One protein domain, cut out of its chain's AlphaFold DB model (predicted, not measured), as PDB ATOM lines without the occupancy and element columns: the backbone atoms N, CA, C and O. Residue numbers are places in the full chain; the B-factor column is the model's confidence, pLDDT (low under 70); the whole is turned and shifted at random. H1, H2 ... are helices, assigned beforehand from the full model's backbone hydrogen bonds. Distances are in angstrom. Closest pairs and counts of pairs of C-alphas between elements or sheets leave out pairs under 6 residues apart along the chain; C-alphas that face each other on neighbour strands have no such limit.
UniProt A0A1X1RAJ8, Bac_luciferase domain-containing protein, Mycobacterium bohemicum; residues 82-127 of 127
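What this domain is: This is residues 82 to 127 of the 127 residues of the protein "Bac_luciferase domain-containing protein" of Mycobacterium bohemicum (UniProt A0A1X1RAJ8). Two helices run the same way in an open, Z-like path: after short H1 the chain folds back through a long link, and longer H2 returns with its last residue near H1. Residues 106 to 111, of which 110 and 111 belong to H2, stick out at the turn. The printed part has 46 residues with two named helices, H1 then H2, and no named strand; its class is all helix. It is only just compact, close to loose, with a radius of gyration of the C-alphas of 11.0 A and spans of 30 by 22 by 15 A.

Where its parts are: H1, residues 85 to 93, begins at C-alpha 85 (121.964, 129.513, 182.377) and measures 12.4 A. H2, residues 110 to 124, measures 20.3 A and ends at C-alpha 124 (121.519, 130.070, 191.027).

How they stand to each other: H1 and H2 are close but not clearly touching; their closest C-alphas, of Val 89 and Cys 124, are 6.9 A apart. They run the same way at a shallow tilt of 29 degrees. In both, every O i to N i+4 pair is within hydrogen-bond range.

The domain as a whole: The farthest C-alphas, of Gly 107 and Arg 127, are 30.9 A apart. The printed part has no cut. The H1 to H2 link, 16 residues, is long. pLDDT is under 70 at residues 103 to 108 and 124 to 127.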
ATOM      1  N   VAL A  82     130.203 124.617 177.226       79.12
ATOM      2  CA  VAL A  82     129.436 125.870 177.226       79.12
ATOM      3  C   VAL A  82     127.973 125.560 177.511       79.12
ATOM      4  O   VAL A  82     127.304 124.895 176.722       79.12
ATOM      5  N   LEU A  83     127.470 126.046 178.646       80.56
ATOM      6  CA  LEU A  83     126.076 125.880 179.059       80.56
ATOM      7  C   LEU A  83     125.372 127.235 179.088       80.56
ATOM      8  O   LEU A  83     125.894 128.216 179.615       80.56
ATOM      9  N   THR A  84     124.137 127.275 178.591       82.25
ATOM     10  CA  THR A  84     123.213 128.372 178.903       82.25
ATOM     11  C   THR A  84     122.867 128.363 180.400       82.25
ATOM     12  O   THR A  84     122.931 127.305 181.038       82.25
ATOM     13  N   PRO A  85     122.405 129.488 180.981       81.31
ATOM     14  CA  PRO A  85     121.964 129.513 182.377       81.31
ATOM     15  C   PRO A  85     120.906 128.450 182.704       81.31
ATOM     16  O   PRO A  85     120.975 127.822 183.756       81.31
ATOM     17  N   LYS A  86     119.958 128.192 181.790       84.94
ATOM     18  CA  LYS A  86     118.932 127.154 181.974       84.94
ATOM     19  C   LYS A  86     119.553 125.756 182.040       84.94
ATOM     20  O   LYS A  86     119.250 125.013 182.965       84.94
ATOM     21  N   GLN A  87     120.440 125.424 181.100       87.69
ATOM     22  CA  GLN A  87     121.131 124.130 181.092       87.69
ATOM     23  C   GLN A  87     121.968 123.936 182.358       87.69
ATOM     24  O   GLN A  87     121.922 122.869 182.956       87.69
ATOM     25  N   LEU A  88     122.674 124.974 182.813       85.75
ATOM     26  CA  LEU A  88     123.429 124.921 184.062       85.75
ATOM     27  C   LEU A  88     122.523 124.635 185.270       85.75
ATOM     28  O   LEU A  88     122.844 123.778 186.091       85.75
ATOM     29  N   VAL A  89     121.382 125.320 185.374       86.44
ATOM     30  CA  VAL A  89     120.397 125.091 186.443       86.44
ATOM     31  C   VAL A  89     119.853 123.661 186.399       86.44
ATOM     32  O   VAL A  89     119.743 123.016 187.441       86.44
ATOM     33  N   ASP A  90     119.531 123.153 185.210       90.50
ATOM     34  CA  ASP A  90     119.025 121.790 185.038       90.50
ATOM     35  C   ASP A  90     120.083 120.744 185.434       90.50
ATOM     36  O   ASP A  90     119.764 119.772 186.119       90.50
ATOM     37  N   GLU A  91     121.356 120.974 185.108       87.25
ATOM     38  CA  GLU A  91     122.475 120.127 185.530       87.25
ATOM     39  C   GLU A  91     122.692 120.141 187.054       87.25
ATOM     40  O   GLU A  91     122.910 119.092 187.662       87.25
ATOM     41  N   ILE A  92     122.584 121.309 187.699       89.00
ATOM     42  CA  ILE A  92     122.665 121.432 189.165       89.00
ATOM     43  C   ILE A  92     121.527 120.650 189.831       89.00
ATOM     44  O   ILE A  92     121.760 119.901 190.781       89.00
ATOM     45  N   ARG A  93     120.301 120.759 189.301       90.00
ATOM     46  CA  ARG A  93     119.139 119.988 189.782       90.00
ATOM     47  C   ARG A  93     119.327 118.482 189.614       90.00
ATOM     48  O   ARG A  93     118.866 117.722 190.459       90.00
ATOM     49  N   ARG A  94     120.030 118.053 188.561       90.44
ATOM     50  CA  ARG A  94     120.417 116.651 188.320       90.44
ATOM     51  C   ARG A  94     121.572 116.168 189.198       90.44
ATOM     52  O   ARG A  94     121.923 114.995 189.142       90.44
ATOM     53  N   GLY A  95     122.138 117.041 190.029       87.31
ATOM     54  CA  GLY A  95     123.137 116.676 191.025       87.31
ATOM     55  C   GLY A  95     124.549 117.170 190.734       87.31
ATOM     56  O   GLY A  95     125.432 116.865 191.532       87.31
ATOM     57  N   ARG A  96     124.786 117.961 189.675       83.94
ATOM     58  CA  ARG A  96     126.078 118.639 189.479       83.94
ATOM     59  C   ARG A  96     126.402 119.495 190.708       83.94
ATOM     60  O   ARG A  96     125.599 120.336 191.108       83.94
ATOM     61  N   LYS A  97     127.580 119.278 191.300       81.19
ATOM     62  CA  LYS A  97     128.051 119.997 192.500       81.19
ATOM     63  C   LYS A  97     129.166 121.003 192.229       81.19
ATOM     64  O   LYS A  97     129.416 121.850 193.075       81.19
ATOM     65  N   GLU A  98     129.788 120.946 191.055       73.56
ATOM     66  CA  GLU A  98     130.881 121.839 190.675       73.56
ATOM     67  C   GLU A  98     130.533 122.621 189.411       73.56
ATOM     68  O   GLU A  98     130.008 122.077 188.434       73.56
ATOM     69  N   VAL A  99     130.816 123.922 189.458       76.06
ATOM     70  CA  VAL A  99     130.566 124.869 188.374       76.06
ATOM     71  C   VAL A  99     131.777 125.778 188.258       76.06
ATOM     72  O   VAL A  99     132.104 126.508 189.194       76.06
ATOM     73  N   VAL A 100     132.422 125.751 187.096       73.69
ATOM     74  CA  VAL A 100     133.475 126.701 186.739       73.69
ATOM     75  C   VAL A 100     132.853 127.769 185.852       73.69
ATOM     76  O   VAL A 100     132.267 127.468 184.814       73.69
ATOM     77  N   ILE A 101     132.960 129.026 186.277       72.75
ATOM     78  CA  ILE A 101     132.487 130.180 185.511       72.75
ATOM     79  C   ILE A 101     133.714 130.917 184.997       72.75
ATOM     80  O   ILE A 101     134.578 131.302 185.780       72.75
ATOM     81  N   ASN A 102     133.770 131.138 183.686       71.75
ATOM     82  CA  ASN A 102     134.845 131.879 183.036       71.75
ATOM     83  C   ASN A 102     134.287 133.203 182.481       71.75
ATOM     84  O   ASN A 102     133.961 133.277 181.293       71.75
ATOM     85  N   PRO A 103     134.093 134.240 183.319       59.81
ATOM     86  CA  PRO A 103     133.599 135.524 182.832       59.81
ATOM     87  C   PRO A 103     134.576 136.103 181.796       59.81
ATOM     88  O   PRO A 103     135.786 135.933 181.921       59.81
ATOM     89  N   LEU A 104     134.042 136.796 180.782       56.19
ATOM     90  CA  LEU A 104     134.802 137.462 179.704       56.19
ATOM     91  C   LEU A 104     135.500 136.538 178.695       56.19
ATOM     92  O   LEU A 104     136.143 137.015 177.759       56.19
ATOM     93  N   VAL A 105     135.330 135.224 178.816       62.81
ATOM     94  CA  VAL A 105     135.799 134.297 177.787       62.81
ATOM     95  C   VAL A 105     134.943 134.417 176.526       62.81
ATOM     96  O   VAL A 105     133.718 134.485 176.597       62.81
ATOM     97  N   GLY A 106     135.607 134.445 175.364       55.91
ATOM     98  CA  GLY A 106     134.963 134.575 174.052       55.91
ATOM     99  C   GLY A 106     134.688 136.017 173.607       55.91
ATOM    100  O   GLY A 106     133.915 136.212 172.677       55.91
ATOM    101  N   GLY A 107     135.296 137.024 174.251       55.19
ATOM    102  CA  GLY A 107     135.076 138.439 173.910       55.19
ATOM    103  C   GLY A 107     133.775 139.010 174.477       55.19
ATOM    104  O   GLY A 107     133.201 139.934 173.906       55.19
ATOM    105  N   LEU A 108     133.290 138.441 175.585       67.19
ATOM    106  CA  LEU A 108     132.060 138.881 176.235       67.19
ATOM    107  C   LEU A 108     132.173 140.364 176.659       67.19
ATOM    108  O   LEU A 108     133.186 140.734 177.260       67.19
ATOM    109  N   PRO A 109     131.142 141.196 176.425       72.81
ATOM    110  CA  PRO A 109     131.078 142.544 176.983       72.81
ATOM    111  C   PRO A 109     131.265 142.554 178.509       72.81
ATOM    112  O   PRO A 109     130.795 141.655 179.215       72.81
ATOM    113  N   LEU A 110     131.979 143.563 179.029       71.44
ATOM    114  CA  LEU A 110     132.364 143.639 180.446       71.44
ATOM    115  C   LEU A 110     131.151 143.632 181.386       71.44
ATOM    116  O   LEU A 110     131.154 142.955 182.414       71.44
ATOM    117  N   ASP A 111     130.103 144.358 181.012       80.50
ATOM    118  CA  ASP A 111     128.819 144.432 181.708       80.50
ATOM    119  C   ASP A 111     128.120 143.067 181.782       80.50
ATOM    120  O   ASP A 111     127.666 142.660 182.854       80.50
ATOM    121  N   ALA A 112     128.116 142.307 180.685       75.31
ATOM    122  CA  ALA A 112     127.590 140.945 180.656       75.31
ATOM    123  C   ALA A 112     128.408 139.995 181.554       75.31
ATOM    124  O   ALA A 112     127.843 139.117 182.218       75.31
ATOM    125  N   GLY A 113     129.725 140.211 181.651       78.00
ATOM    126  CA  GLY A 113     130.598 139.498 182.583       78.00
ATOM    127  C   GLY A 113     130.160 139.697 184.036       78.00
ATOM    128  O   GLY A 113     129.934 138.719 184.754       78.00
ATOM    129  N   TRP A 114     129.954 140.945 184.457       80.44
ATOM    130  CA  TRP A 114     129.469 141.271 185.804       80.44
ATOM    131  C   TRP A 114     128.046 140.770 186.065       80.44
ATOM    132  O   TRP A 114     127.768 140.208 187.128       80.44
ATOM    133  N   ALA A 115     127.146 140.910 185.090       80.62
ATOM    134  CA  ALA A 115     125.773 140.427 185.197       80.62
ATOM    135  C   ALA A 115     125.713 138.909 185.437       80.62
ATOM    136  O   ALA A 115     124.906 138.445 186.246       80.62
ATOM    137  N   SER A 116     126.600 138.138 184.796       77.75
ATOM    138  CA  SER A 116     126.679 136.685 184.988       77.75
ATOM    139  C   SER A 116     127.049 136.300 186.427       77.75
ATOM    140  O   SER A 116     126.403 135.428 187.013       77.75
ATOM    141  N   GLN A 117     128.005 137.007 187.044       79.12
ATOM    142  CA  GLN A 117     128.415 136.775 188.434       79.12
ATOM    143  C   GLN A 117     127.300 137.131 189.422       79.12
ATOM    144  O   GLN A 117     127.002 136.363 190.340       79.12
ATOM    145  N   HIS A 118     126.640 138.276 189.223       84.19
ATOM    146  CA  HIS A 118     125.522 138.685 190.070       84.19
ATOM    147  C   HIS A 118     124.337 137.723 189.955       84.19
ATOM    148  O   HIS A 118     123.746 137.357 190.974       84.19
ATOM    149  N   CYS A 119     124.004 137.274 188.742       77.44
ATOM    150  CA  CYS A 119     122.964 136.274 188.510       77.44
ATOM    151  C   CYS A 119     123.295 134.959 189.225       77.44
ATOM    152  O   CYS A 119     122.465 134.450 189.979       77.44
ATOM    153  N   TRP A 120     124.529 134.466 189.072       75.06
ATOM    154  CA  TRP A 120     124.993 133.260 189.752       75.06
ATOM    155  C   TRP A 120     124.771 133.339 191.266       75.06
ATOM    156  O   TRP A 120     124.103 132.478 191.842       75.06
ATOM    157  N   ARG A 121     125.248 134.416 191.900       78.06
ATOM    158  CA  ARG A 121     125.146 134.607 193.352       78.06
ATOM    159  C   ARG A 121     123.710 134.793 193.847       78.06
ATOM    160  O   ARG A 121     123.390 134.346 194.941       78.06
ATOM    161  N   SER A 122     122.867 135.490 193.089       80.38
ATOM    162  CA  SER A 122     121.528 135.889 193.554       80.38
ATOM    163  C   SER A 122     120.416 134.900 193.211       80.38
ATOM    164  O   SER A 122     119.391 134.899 193.890       80.38
ATOM    165  N   ARG A 123     120.580 134.097 192.153       70.69
ATOM    166  CA  ARG A 123     119.493 133.289 191.573       70.69
ATOM    167  C   ARG A 123     119.828 131.811 191.408       70.69
ATOM    168  O   ARG A 123     118.900 131.010 191.348       70.69
ATOM    169  N   CYS A 124     121.107 131.449 191.312       67.62
ATOM    170  CA  CYS A 124     121.519 130.070 191.027       67.62
ATOM    171  C   CYS A 124     122.151 129.367 192.231       67.62
ATOM    172  O   CYS A 124     121.921 128.176 192.420       67.62
ATOM    173  N   CYS A 125     122.948 130.077 193.035       66.88
ATOM    174  CA  CYS A 125     123.598 129.502 194.208       66.88
ATOM    175  C   CYS A 125     122.564 129.310 195.341       66.88
ATOM    176  O   CYS A 125     121.925 130.292 195.732       66.88
ATOM    177  N   PRO A 126     122.359 128.083 195.857       59.56
ATOM    178  CA  PRO A 126     121.536 127.880 197.045       59.56
ATOM    179  C   PRO A 126     122.158 128.609 198.247       59.56
ATOM    180  O   PRO A 126     123.383 128.650 198.366       59.56
ATOM    181  N   ARG A 127     121.317 129.203 199.104       56.62
ATOM    182  CA  ARG A 127     121.757 129.727 200.408       56.62
ATOM    183  C   ARG A 127     122.097 128.591 201.359       56.62
ATOM    184  O   ARG A 127     121.375 127.570 201.303       56.62
TER     185      ARG A 127